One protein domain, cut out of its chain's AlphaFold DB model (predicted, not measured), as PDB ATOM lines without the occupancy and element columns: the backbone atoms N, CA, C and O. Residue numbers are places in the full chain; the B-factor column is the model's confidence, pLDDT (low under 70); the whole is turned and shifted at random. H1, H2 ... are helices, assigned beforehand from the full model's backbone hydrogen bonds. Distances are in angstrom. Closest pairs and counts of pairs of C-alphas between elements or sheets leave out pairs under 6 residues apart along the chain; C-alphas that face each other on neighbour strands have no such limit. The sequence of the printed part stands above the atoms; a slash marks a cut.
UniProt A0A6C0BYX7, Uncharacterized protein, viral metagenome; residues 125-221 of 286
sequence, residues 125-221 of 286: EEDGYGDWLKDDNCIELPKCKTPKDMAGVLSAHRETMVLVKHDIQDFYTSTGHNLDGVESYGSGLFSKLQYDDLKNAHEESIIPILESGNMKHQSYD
ATOM      1  N   GLU A 125      75.646  47.273  29.896       60.78
ATOM      2  CA  GLU A 125      75.008  47.636  28.638       60.78
ATOM      3  C   GLU A 125      76.150  47.978  27.673       60.78
ATOM      4  O   GLU A 125      76.968  48.844  27.976       60.78
ATOM      5  N   GLU A 126      76.305  47.184  26.610       59.81
ATOM      6  CA  GLU A 126      77.299  47.451  25.575       59.81
ATOM      7  C   GLU A 126      76.840  48.724  24.861       59.81
ATOM      8  O   GLU A 126      75.942  48.697  24.029       59.81
ATOM      9  N   ASP A 127      77.420  49.855  25.245       65.50
ATOM     10  CA  ASP A 127      77.112  51.192  24.734       65.50
ATOM     11  C   ASP A 127      78.005  51.594  23.547       65.50
ATOM     12  O   ASP A 127      77.963  52.726  23.070       65.50
ATOM     13  N   GLY A 128      78.805  50.652  23.043       73.50
ATOM     14  CA  GLY A 128      79.646  50.844  21.869       73.50
ATOM     15  C   GLY A 128      78.907  50.617  20.549       73.50
ATOM     16  O   GLY A 128      77.789  50.113  20.488       73.50
ATOM     17  N   TYR A 129      79.590  50.889  19.439       80.00
ATOM     18  CA  TYR A 129      79.037  50.700  18.090       80.00
ATOM     19  C   TYR A 129      79.028  49.242  17.613       80.00
ATOM     20  O   TYR A 129      79.027  48.989  16.413       80.00
ATOM     21  N   GLY A 130      79.047  48.267  18.526       82.31
ATOM     22  CA  GLY A 130      79.160  46.847  18.189       82.31
ATOM     23  C   GLY A 130      78.005  46.355  17.320       82.31
ATOM     24  O   GLY A 130      78.241  45.670  16.329       82.31
ATOM     25  N   ASP A 131      76.772  46.730  17.651       84.44
ATOM     26  CA  ASP A 131      75.597  46.349  16.860       84.44
ATOM     27  C   ASP A 131      75.469  47.165  15.572       84.44
ATOM     28  O   ASP A 131      75.106  46.612  14.539       84.44
ATOM     29  N   TRP A 132      75.864  48.440  15.602       81.81
ATOM     30  CA  TRP A 132      75.944  49.290  14.408       81.81
ATOM     31  C   TRP A 132      76.954  48.747  13.383       81.81
ATOM     32  O   TRP A 132      76.662  48.708  12.194       81.81
ATOM     33  N   LEU A 133      78.107  48.247  13.842       81.62
ATOM     34  CA  LEU A 133      79.164  47.704  12.983       81.62
ATOM     35  C   LEU A 133      78.806  46.340  12.369       81.62
ATOM     36  O   LEU A 133      79.384  45.952  11.357       81.62
ATOM     37  N   LYS A 134      77.888  45.588  12.992       84.88
ATOM     38  CA  LYS A 134      77.430  44.276  12.498       84.88
ATOM     39  C   LYS A 134      76.374  44.383  11.398       84.88
ATOM     40  O   LYS A 134      76.077  43.367  10.775       84.88
ATOM     41  N   ASP A 135      75.766  45.550  11.195       80.44
ATOM     42  CA  ASP A 135      74.757  45.735  10.153       80.44
ATOM     43  C   ASP A 135      75.436  45.795   8.777       80.44
ATOM     44  O   ASP A 135      76.179  46.727   8.486       80.44
ATOM     45  N   ASP A 136      75.172  44.819   7.905       65.75
ATOM     46  CA  ASP A 136      75.733  44.764   6.545       65.75
ATOM     47  C   ASP A 136      75.344  45.984   5.676       65.75
ATOM     48  O   ASP A 136      75.952  46.217   4.629       65.75
ATOM     49  N   ASN A 137      74.359  46.785   6.104       62.28
ATOM     50  CA  ASN A 137      73.953  48.025   5.438       62.28
ATOM     51  C   ASN A 137      74.705  49.273   5.941       62.28
ATOM     52  O   ASN A 137      74.480  50.363   5.416       62.28
ATOM     53  N   CYS A 138      75.595  49.158   6.937       55.59
ATOM     54  CA  CYS A 138      76.266  50.319   7.543       55.59
ATOM     55  C   CYS A 138      77.260  51.031   6.604       55.59
ATOM     56  O   CYS A 138      77.614  52.187   6.833       55.59
ATOM     57  N   ILE A 139      77.708  50.368   5.528       60.03
ATOM     58  CA  ILE A 139      78.646  50.926   4.544       60.03
ATOM     59  C   ILE A 139      78.139  50.616   3.131       60.03
ATOM     60  O   ILE A 139      78.652  49.741   2.428       60.03
ATOM     61  N   GLU A 140      77.132  51.355   2.671       63.19
ATOM     62  CA  GLU A 140      76.805  51.366   1.247       63.19
ATOM     63  C   GLU A 140      77.917  52.093   0.481       63.19
ATOM     64  O   GLU A 140      78.012  53.317   0.500       63.19
ATOM     65  N   LEU A 141      78.785  51.346  -0.206       66.44
ATOM     66  CA  LEU A 141      79.759  51.937  -1.123       66.44
ATOM     67  C   LEU A 141      79.045  52.352  -2.419       66.44
ATOM     68  O   LEU A 141      78.674  51.480  -3.220       66.44
ATOM     69  N   PRO A 142      78.869  53.658  -2.692       67.88
ATOM     70  CA  PRO A 142      78.217  54.090  -3.913       67.88
ATOM     71  C   PRO A 142      79.078  53.709  -5.121       67.88
ATOM     72  O   PRO A 142      80.270  54.017  -5.203       67.88
ATOM     73  N   LYS A 143      78.468  53.038  -6.103       72.06
ATOM     74  CA  LYS A 143      79.131  52.674  -7.365       72.06
ATOM     75  C   LYS A 143      79.256  53.897  -8.277       72.06
ATOM     76  O   LYS A 143      78.531  54.023  -9.261       72.06
ATOM     77  N   CYS A 144      80.196  54.783  -7.976       77.56
ATOM     78  CA  CYS A 144      80.509  55.944  -8.807       77.56
ATOM     79  C   CYS A 144      81.510  55.558  -9.905       77.56
ATOM     80  O   CYS A 144      82.610  55.094  -9.609       77.56
ATOM     81  N   LYS A 145      81.151  55.755 -11.180       82.06
ATOM     82  CA  LYS A 145      82.064  55.526 -12.319       82.06
ATOM     83  C   LYS A 145      82.649  56.823 -12.868       82.06
ATOM     84  O   LYS A 145      83.717  56.795 -13.473       82.06
ATOM     85  N   THR A 146      81.962  57.948 -12.666       87.44
ATOM     86  CA  THR A 146      82.396  59.265 -13.141       87.44
ATOM     87  C   THR A 146      82.357  60.323 -12.029       87.44
ATOM     88  O   THR A 146      81.593  60.185 -11.070       87.44
ATOM     89  N   PRO A 147      83.123  61.426 -12.160       83.44
ATOM     90  CA  PRO A 147      83.042  62.561 -11.235       83.44
ATOM     91  C   PRO A 147      81.642  63.191 -11.145       83.44
ATOM     92  O   PRO A 147      81.273  63.729 -10.107       83.44
ATOM     93  N   LYS A 148      80.840  63.107 -12.217       85.00
ATOM     94  CA  LYS A 148      79.454  63.594 -12.231       85.00
ATOM     95  C   LYS A 148      78.531  62.708 -11.390       85.00
ATOM     96  O   LYS A 148      77.699  63.235 -10.659       85.00
ATOM     97  N   ASP A 149      78.710  61.390 -11.460       84.44
ATOM     98  CA  ASP A 149      77.968  60.445 -10.616       84.44
ATOM     99  C   ASP A 149      78.318  60.664  -9.140       84.44
ATOM    100  O   ASP A 149      77.433  60.699  -8.292       84.44
ATOM    101  N   MET A 150      79.602  60.907  -8.849       81.81
ATOM    102  CA  MET A 150      80.061  61.262  -7.506       81.81
ATOM    103  C   MET A 150      79.406  62.553  -7.003       81.81
ATOM    104  O   MET A 150      78.924  62.579  -5.877       81.81
ATOM    105  N   ALA A 151      79.331  63.602  -7.829       82.31
ATOM    106  CA  ALA A 151      78.653  64.842  -7.451       82.31
ATOM    107  C   ALA A 151      77.168  64.614  -7.115       82.31
ATOM    108  O   ALA A 151      76.691  65.148  -6.118       82.31
ATOM    109  N   GLY A 152      76.468  63.780  -7.896       82.19
ATOM    110  CA  GLY A 152      75.070  63.413  -7.641       82.19
ATOM    111  C   GLY A 152      74.874  62.647  -6.328       82.19
ATOM    112  O   GLY A 152      73.986  62.973  -5.541       82.19
ATOM    113  N   VAL A 153      75.740  61.669  -6.052       82.75
ATOM    114  CA  VAL A 153      75.722  60.912  -4.789       82.75
ATOM    115  C   VAL A 153      76.013  61.821  -3.594       82.75
ATOM    116  O   VAL A 153      75.293  61.767  -2.602       82.75
ATOM    117  N   LEU A 154      77.014  62.701  -3.697       80.56
ATOM    118  CA  LEU A 154      77.333  63.667  -2.644       80.56
ATOM    119  C   LEU A 154      76.171  64.637  -2.391       80.56
ATOM    120  O   LEU A 154      75.895  64.943  -1.236       80.56
ATOM    121  N   SER A 155      75.476  65.106  -3.435       78.81
ATOM    122  CA  SER A 155      74.293  65.961  -3.258       78.81
ATOM    123  C   SER A 155      73.143  65.234  -2.561       78.81
ATOM    124  O   SER A 155      72.586  65.780  -1.616       78.81
ATOM    125  N   ALA A 156      72.851  63.988  -2.946       79.62
ATOM    126  CA  ALA A 156      71.804  63.194  -2.303       79.62
ATOM    127  C   ALA A 156      72.139  62.893  -0.833       79.62
ATOM    128  O   ALA A 156      71.279  63.001   0.035       79.62
ATOM    129  N   HIS A 157      73.404  62.583  -0.531       77.25
ATOM    130  CA  HIS A 157      73.839  62.364   0.846       77.25
ATOM    131  C   HIS A 157      73.725  63.645   1.690       77.25
ATOM    132  O   HIS A 157      73.209  63.601   2.804       77.25
ATOM    133  N   ARG A 158      74.099  64.812   1.142       76.12
ATOM    134  CA  ARG A 158      73.930  66.110   1.826       76.12
ATOM    135  C   ARG A 158      72.478  66.415   2.196       76.12
ATOM    136  O   ARG A 158      72.262  67.021   3.236       76.12
ATOM    137  N   GLU A 159      71.502  66.019   1.376       74.69
ATOM    138  CA  GLU A 159      70.072  66.216   1.678       74.69
ATOM    139  C   GLU A 159      69.600  65.384   2.877       74.69
ATOM    140  O   GLU A 159      68.703  65.804   3.604       74.69
ATOM    141  N   THR A 160      70.216  64.221   3.103       73.19
ATOM    142  CA  THR A 160      69.906  63.356   4.253       73.19
ATOM    143  C   THR A 160      70.628  63.764   5.536       73.19
ATOM    144  O   THR A 160      70.230  63.344   6.621       73.19
ATOM    145  N   MET A 161      71.674  64.588   5.435       67.69
ATOM    146  CA  MET A 161      72.475  64.998   6.582       67.69
ATOM    147  C   MET A 161      71.814  66.132   7.362       67.69
ATOM    148  O   MET A 161      71.462  67.182   6.822       67.69
ATOM    149  N   VAL A 162      71.728  65.953   8.677       66.88
ATOM    150  CA  VAL A 162      71.376  67.018   9.615       66.88
ATOM    151  C   VAL A 162      72.671  67.658  10.100       66.88
ATOM    152  O   VAL A 162      73.571  66.962  10.557       66.88
ATOM    153  N   LEU A 163      72.781  68.988  10.012       68.19
ATOM    154  CA  LEU A 163      73.922  69.701  10.586       68.19
ATOM    155  C   LEU A 163      73.915  69.516  12.109       68.19
ATOM    156  O   LEU A 163      73.098  70.125  12.805       68.19
ATOM    157  N   VAL A 164      74.847  68.713  12.622       65.31
ATOM    158  CA  VAL A 164      75.092  68.589  14.058       65.31
ATOM    159  C   VAL A 164      75.847  69.837  14.504       65.31
ATOM    160  O   VAL A 164      77.007  70.064  14.164       65.31
ATOM    161  N   LYS A 165      75.151  70.726  15.213       64.31
ATOM    162  CA  LYS A 165      75.760  71.938  15.756       64.31
ATOM    163  C   LYS A 165      76.329  71.627  17.135       64.31
ATOM    164  O   LYS A 165      75.577  71.540  18.101       64.31
ATOM    165  N   HIS A 166      77.649  71.542  17.233       64.12
ATOM    166  CA  HIS A 166      78.316  71.575  18.528       64.12
ATOM    167  C   HIS A 166      78.286  73.007  19.078       64.12
ATOM    168  O   HIS A 166      78.674  73.960  18.396       64.12
ATOM    169  N   ASP A 167      77.779  73.172  20.299       60.94
ATOM    170  CA  ASP A 167      77.814  74.455  20.994       60.94
ATOM    171  C   ASP A 167      79.241  74.819  21.433       60.94
ATOM    172  O   ASP A 167      80.173  74.017  21.352       60.94
ATOM    173  N   ILE A 168      79.425  76.067  21.874       64.81
ATOM    174  CA  ILE A 168      80.712  76.546  22.386       64.81
ATOM    175  C   ILE A 168      81.066  75.719  23.625       64.81
ATOM    176  O   ILE A 168      80.414  75.842  24.660       64.81
ATOM    177  N   GLN A 169      82.097  74.889  23.505       60.34
ATOM    178  CA  GLN A 169      82.658  74.138  24.620       60.34
ATOM    179  C   GLN A 169      83.783  74.940  25.269       60.34
ATOM    180  O   GLN A 169      84.586  75.583  24.582       60.34
ATOM    181  N   ASP A 170      83.843  74.898  26.598       60.06
ATOM    182  CA  ASP A 170      84.941  75.506  27.335       60.06
ATOM    183  C   ASP A 170      86.267  74.839  26.958       60.06
ATOM    184  O   ASP A 170      86.355  73.623  26.763       60.06
ATOM    185  N   PHE A 171      87.327  75.645  26.875       58.19
ATOM    186  CA  PHE A 171      88.679  75.155  26.642       58.19
ATOM    187  C   PHE A 171      89.170  74.413  27.891       58.19
ATOM    188  O   PHE A 171      89.829  74.986  28.756       58.19
ATOM    189  N   TYR A 172      88.828  73.134  28.000       53.16
ATOM    190  CA  TYR A 172      89.356  72.251  29.028       53.16
ATOM    191  C   TYR A 172      90.261  71.200  28.396       53.16
ATOM    192  O   TYR A 172      89.831  70.331  27.642       53.16
ATOM    193  N   THR A 173      91.535  71.227  28.785       45.34
ATOM    194  CA  THR A 173      92.396  70.042  28.777       45.34
ATOM    195  C   THR A 173      91.873  69.076  29.839       45.34
ATOM    196  O   THR A 173      92.365  69.045  30.965       45.34
ATOM    197  N   SER A 174      90.805  68.348  29.520       47.97
ATOM    198  CA  SER A 174      90.304  67.265  30.363       47.97
ATOM    199  C   SER A 174      91.295  66.100  30.313       47.97
ATOM    200  O   SER A 174      91.399  65.406  29.304       47.97
ATOM    201  N   THR A 175      92.027  65.873  31.403       44.16
ATOM    202  CA  THR A 175      92.891  64.691  31.597       44.16
ATOM    203  C   THR A 175      92.076  63.517  32.161       44.16
ATOM    204  O   THR A 175      92.487  62.861  33.114       44.16
ATOM    205  N   GLY A 176      90.877  63.275  31.629       54.44
ATOM    206  CA  GLY A 176      90.000  62.211  32.108       54.44
ATOM    207  C   GLY A 176      89.001  61.767  31.050       54.44
ATOM    208  O   GLY A 176      88.325  62.593  30.439       54.44
ATOM    209  N   HIS A 177      88.907  60.453  30.849       52.72
ATOM    210  CA  HIS A 177      87.868  59.830  30.035       52.72
ATOM    211  C   HIS A 177      86.661  59.504  30.918       52.72
ATOM    212  O   HIS A 177      86.817  59.049  32.054       52.72
ATOM    213  N   ASN A 178      85.456  59.743  30.404       56.22
ATOM    214  CA  ASN A 178      84.224  59.362  31.086       56.22
ATOM    215  C   ASN A 178      84.134  57.825  31.082       56.22
ATOM    216  O   ASN A 178      84.227  57.203  30.029       56.22
ATOM    217  N   LEU A 179      83.996  57.205  32.256       56.84
ATOM    218  CA  LEU A 179      83.979  55.739  32.407       56.84
ATOM    219  C   LEU A 179      82.592  55.118  32.167       56.84
ATOM    220  O   LEU A 179      82.451  53.900  32.260       56.84
ATOM    221  N   ASP A 180      81.590  55.957  31.912       56.34
ATOM    222  CA  ASP A 180      80.161  55.627  31.964       56.34
ATOM    223  C   ASP A 180      79.480  55.694  30.582       56.34
ATOM    224  O   ASP A 180      78.264  55.875  30.490       56.34
ATOM    225  N   GLY A 181      80.295  55.602  29.525       59.78
ATOM    226  CA  GLY A 181      79.918  55.892  28.145       59.78
ATOM    227  C   GLY A 181      80.198  57.348  27.774       59.78
ATOM    228  O   GLY A 181      80.112  58.263  28.603       59.78
ATOM    229  N   VAL A 182      80.587  57.576  26.525       64.31
ATOM    230  CA  VAL A 182      80.736  58.913  25.936       64.31
ATOM    231  C   VAL A 182      79.846  58.994  24.705       64.31
ATOM    232  O   VAL A 182      79.682  58.001  24.006       64.31
ATOM    233  N   GLU A 183      79.277  60.169  24.431       67.19
ATOM    234  CA  GLU A 183      78.503  60.385  23.196       67.19
ATOM    235  C   GLU A 183      79.362  60.172  21.940       67.19
ATOM    236  O   GLU A 183      78.855  59.756  20.902       67.19
ATOM    237  N   SER A 184      80.668  60.430  22.050       74.44
ATOM    238  CA  SER A 184      81.661  60.235  20.999       74.44
ATOM    239  C   SER A 184      83.004  59.871  21.626       74.44
ATOM    240  O   SER A 184      83.426  60.482  22.614       74.44
ATOM    241  N   TYR A 185      83.693  58.891  21.046       78.69
ATOM    242  CA  TYR A 185      85.054  58.501  21.406       78.69
ATOM    243  C   TYR A 185      86.112  59.308  20.640       78.69
ATOM    244  O   TYR A 185      87.280  58.936  20.649       78.69
ATOM    245  N   GLY A 186      85.732  60.404  19.978       78.44
ATOM    246  CA  GLY A 186      86.643  61.265  19.233       78.44
ATOM    247  C   GLY A 186      87.544  62.115  20.130       78.44
ATOM    248  O   GLY A 186      87.233  62.442  21.277       78.44
ATOM    249  N   SER A 187      88.697  62.499  19.593       81.38
ATOM    250  CA  SER A 187      89.609  63.429  20.248       81.38
ATOM    251  C   SER A 187      89.161  64.879  20.039       81.38
ATOM    252  O   SER A 187      88.622  65.238  18.996       81.38
ATOM    253  N   GLY A 188      89.431  65.748  21.014       75.31
ATOM    254  CA  GLY A 188      89.159  67.178  20.860       75.31
ATOM    255  C   GLY A 188      90.041  67.847  19.794       75.31
ATOM    256  O   GLY A 188      91.181  67.439  19.565       75.31
ATOM    257  N   LEU A 189      89.555  68.959  19.230       73.19
ATOM    258  CA  LEU A 189      90.199  69.740  18.155       73.19
ATOM    259  C   LEU A 189      91.675  70.113  18.419       73.19
ATOM    260  O   LEU A 189      92.454  70.283  17.488       73.19
ATOM    261  N   PHE A 190      92.072  70.242  19.688       78.00
ATOM    262  CA  PHE A 190      93.432  70.623  20.103       78.00
ATOM    263  C   PHE A 190      94.191  69.503  20.827       78.00
ATOM    264  O   PHE A 190      95.195  69.754  21.496       78.00
ATOM    265  N   SER A 191      93.718  68.260  20.734       75.44
ATOM    266  CA  SER A 191      94.415  67.104  21.289       75.44
ATOM    267  C   SER A 191      95.763  66.881  20.578       75.44
ATOM    268  O   SER A 191      95.926  67.153  19.387       75.44
ATOM    269  N   LYS A 192      96.765  66.372  21.307       82.06
ATOM    270  CA  LYS A 192      98.081  66.047  20.725       82.06
ATOM    271  C   LYS A 192      98.005  64.867  19.745       82.06
ATOM    272  O   LYS A 192      98.785  64.807  18.800       82.06
ATOM    273  N   LEU A 193      97.103  63.923  20.011       82.81
ATOM    274  CA  LEU A 193      96.829  62.767  19.166       82.81
ATOM    275  C   LEU A 193      95.414  62.904  18.629       82.81
ATOM    276  O   LEU A 193      94.458  62.677  19.365       82.81
ATOM    277  N   GLN A 194      95.325  63.278  17.358       85.88
ATOM    278  CA  GLN A 194      94.065  63.446  16.654       85.88
ATOM    279  C   GLN A 194      93.549  62.081  16.203       85.88
ATOM    280  O   GLN A 194      94.175  61.412  15.380       85.88
ATOM    281  N   TYR A 195      92.426  61.669  16.771       86.00
ATOM    282  CA  TYR A 195      91.620  60.536  16.330       86.00
ATOM    283  C   TYR A 195      90.151  60.938  16.383       86.00
ATOM    284  O   TYR A 195      89.791  61.870  17.102       86.00
ATOM    285  N   ASP A 196      89.323  60.254  15.610       83.62
ATOM    286  CA  ASP A 196      87.889  60.500  15.565       83.62
ATOM    287  C   ASP A 196      87.135  59.242  15.977       83.62
ATOM    288  O   ASP A 196      87.676  58.131  15.976       83.62
ATOM    289  N   ASP A 197      85.888  59.451  16.349       86.25
ATOM    290  CA  ASP A 197      84.952  58.393  16.627       86.25
ATOM    291  C   ASP A 197      84.589  57.625  15.347       86.25
ATOM    292  O   ASP A 197      84.405  58.218  14.285       86.25
ATOM    293  N   LEU A 198      84.475  56.296  15.441       85.06
ATOM    294  CA  LEU A 198      84.195  55.449  14.279       85.06
ATOM    295  C   LEU A 198      82.852  55.798  13.626       85.06
ATOM    296  O   LEU A 198      82.770  55.873  12.403       85.06
ATOM    297  N   LYS A 199      81.805  56.001  14.427       83.69
ATOM    298  CA  LYS A 199      80.473  56.291  13.909       83.69
ATOM    299  C   LYS A 199      80.432  57.698  13.325       83.69
ATOM    300  O   LYS A 199      79.960  57.859  12.201       83.69
ATOM    301  N   ASN A 200      81.020  58.682  14.009       82.50
ATOM    302  CA  ASN A 200      81.096  60.056  13.497       82.50
ATOM    303  C   ASN A 200      81.871  60.128  12.177       82.50
ATOM    304  O   ASN A 200      81.412  60.758  11.230       82.50
ATOM    305  N   ALA A 201      82.995  59.418  12.059       82.88
ATOM    306  CA  ALA A 201      83.773  59.386  10.822       82.88
ATOM    307  C   ALA A 201      82.966  58.857   9.619       82.88
ATOM    308  O   ALA A 201      83.225  59.245   8.477       82.88
ATOM    309  N   HIS A 202      81.990  57.977   9.864       79.25
ATOM    310  CA  HIS A 202      81.117  57.417   8.835       79.25
ATOM    311  C   HIS A 202      79.863  58.268   8.575       79.25
ATOM    312  O   HIS A 202      79.485  58.451   7.417       79.25
ATOM    313  N   GLU A 203      79.232  58.806   9.619       77.75
ATOM    314  CA  GLU A 203      77.969  59.548   9.521       77.75
ATOM    315  C   GLU A 203      78.162  61.044   9.234       77.75
ATOM    316  O   GLU A 203      77.316  61.646   8.581       77.75
ATOM    317  N   GLU A 204      79.281  61.644   9.647       78.06
ATOM    318  CA  GLU A 204      79.585  63.079   9.519       78.06
ATOM    319  C   GLU A 204      80.678  63.360   8.468       78.06
ATOM    320  O   GLU A 204      81.413  64.346   8.525       78.06
ATOM    321  N   SER A 205      80.789  62.497   7.455       73.75
ATOM    322  CA  SER A 205      81.871  62.545   6.457       73.75
ATOM    323  C   SER A 205      81.844  63.768   5.521       73.75
ATOM    324  O   SER A 205      82.848  64.093   4.877       73.75
ATOM    325  N   ILE A 206      80.701  64.450   5.403       73.31
ATOM    326  CA  ILE A 206      80.481  65.563   4.475       73.31
ATOM    327  C   ILE A 206      79.876  66.745   5.230       73.31
ATOM    328  O   ILE A 206      78.879  66.617   5.926       73.31
ATOM    329  N   ILE A 207      80.439  67.936   5.026       71.56
ATOM    330  CA  ILE A 207      79.854  69.176   5.545       71.56
ATOM    331  C   ILE A 207      78.637  69.529   4.671       71.56
ATOM    332  O   ILE A 207      78.823  69.810   3.476       71.56
ATOM    333  N   PRO A 208      77.401  69.542   5.211       66.06
ATOM    334  CA  PRO A 208      76.230  69.929   4.442       66.06
ATOM    335  C   PRO A 208      76.285  71.436   4.173       66.06
ATOM    336  O   PRO A 208      76.008  72.271   5.034       66.06
ATOM    337  N   ILE A 209      76.660  71.804   2.948       63.00
ATOM    338  CA  ILE A 209      76.506  73.175   2.463       63.00
ATOM    339  C   ILE A 209      75.035  73.324   2.076       63.00
ATOM    340  O   ILE A 209      74.627  72.881   1.006       63.00
ATOM    341  N   LEU A 210      74.230  73.916   2.958       58.72
ATOM    342  CA  LEU A 210      72.868  74.325   2.618       58.72
ATOM    343  C   LEU A 210      72.951  75.416   1.541       58.72
ATOM    344  O   LEU A 210      73.216  76.576   1.855       58.72
ATOM    345  N   GLU A 211      72.721  75.053   0.276       56.28
ATOM    346  CA  GLU A 211      72.696  76.006  -0.848       56.28
ATOM    347  C   GLU A 211      71.575  77.051  -0.708       56.28
ATOM    348  O   GLU A 211      71.622  78.113  -1.327       56.28
ATOM    349  N   SER A 212      70.594  76.808   0.164       53.97
ATOM    350  CA  SER A 212      69.496  77.735   0.411       53.97
ATOM    351  C   SER A 212      68.979  77.640   1.848       53.97
ATOM    352  O   SER A 212      68.275  76.698   2.196       53.97
ATOM    353  N   GLY A 213      69.265  78.647   2.680       49.78
ATOM    354  CA  GLY A 213      68.291  79.067   3.701       49.78
ATOM    355  C   GLY A 213      68.795  79.360   5.113       49.78
ATOM    356  O   GLY A 213      68.228  80.235   5.754       49.78
ATOM    357  N   ASN A 214      69.857  78.711   5.599       53.84
ATOM    358  CA  ASN A 214      70.214  78.788   7.030       53.84
ATOM    359  C   ASN A 214      71.521  79.527   7.343       53.84
ATOM    360  O   ASN A 214      71.954  79.556   8.496       53.84
ATOM    361  N   MET A 215      72.160  80.160   6.357       58.94
ATOM    362  CA  MET A 215      73.250  81.082   6.662       58.94
ATOM    363  C   MET A 215      72.658  82.409   7.135       58.94
ATOM    364  O   MET A 215      72.019  83.118   6.359       58.94
ATOM    365  N   LYS A 216      72.893  82.751   8.411       63.66
ATOM    366  CA  LYS A 216      72.464  84.023   9.029       63.66
ATOM    367  C   LYS A 216      72.847  85.241   8.176       63.66
ATOM    368  O   LYS A 216      72.139  86.244   8.172       63.66
ATOM    369  N   HIS A 217      73.942  85.128   7.424       64.06
ATOM    370  CA  HIS A 217      74.409  86.137   6.486       64.06
ATOM    371  C   HIS A 217      74.583  85.545   5.093       64.06
ATOM    372  O   HIS A 217      75.253  84.530   4.919       64.06
ATOM    373  N   GLN A 218      74.019  86.223   4.096       68.75
ATOM    374  CA  GLN A 218      74.172  85.860   2.686       68.75
ATOM    375  C   GLN A 218      75.507  86.348   2.092       68.75
ATOM    376  O   GLN A 218      75.906  85.885   1.028       68.75
ATOM    377  N   SER A 219      76.209  87.269   2.766       78.50
ATOM    378  CA  SER A 219      77.500  87.805   2.324       78.50
ATOM    379  C   SER A 219      78.456  88.065   3.489       78.50
ATOM    380  O   SER A 219      78.040  88.297   4.629       78.50
ATOM    381  N   TYR A 220      79.755  88.057   3.180       80.31
ATOM    382  CA  TYR A 220      80.820  88.411   4.117       80.31
ATOM    383  C   TYR A 220      80.631  89.820   4.693       80.31
ATOM    384  O   TYR A 220      80.751  90.006   5.900       80.31
ATOM    385  N   ASP A 221      80.267  90.790   3.853       85.19
ATOM    386  CA  ASP A 221      80.099  92.181   4.278       85.19
ATOM    387  C   ASP A 221      78.957  92.336   5.287       85.19
ATOM    388  O   ASP A 221      79.116  93.027   6.289       85.19
TER     389      ASP A 221
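This is residues 125 to 221 of the 286 residues of an uncharacterized protein of viral metagenome (UniProt A0A6C0BYX7). This loose, flat chain of loops has little regular structure: three separate helices, H1, H2 and H3, are strung on long links, the wide loop of residues 161 to 197 runs from H2 to H3, and residues 211 to 221 stick out as a tail. Of the 97 printed residues, 24 are in named elements; the class is all helix, with no named strand. The radius of gyration of the C-alphas is 17.4 A, and the spans are 46 by 45 by 24 A.

H1, residues 130 to 133, is apart from H2, residues 147 to 160. H3, residues 198 to 203, is apart from H2, and only just apart from H1, the closest C-alphas being 8.4 A apart. In H2 and H3 every O i to N i+4 pair is within hydrogen-bond range; H1 is too short for one.

H1 begins at C-alpha 130 (79.160, 46.847, 18.189). H2 measures 20.3 A from first to last C-alpha. H3 ends at C-alpha 203 (77.969, 59.548, 9.521).

The C-alphas farthest apart, those of Glu 125 and Asp 221, are 51.0 A apart. The printed part has no cut. Both links are long. Confidence is under 70 in 44 residues, among them 161 to 183.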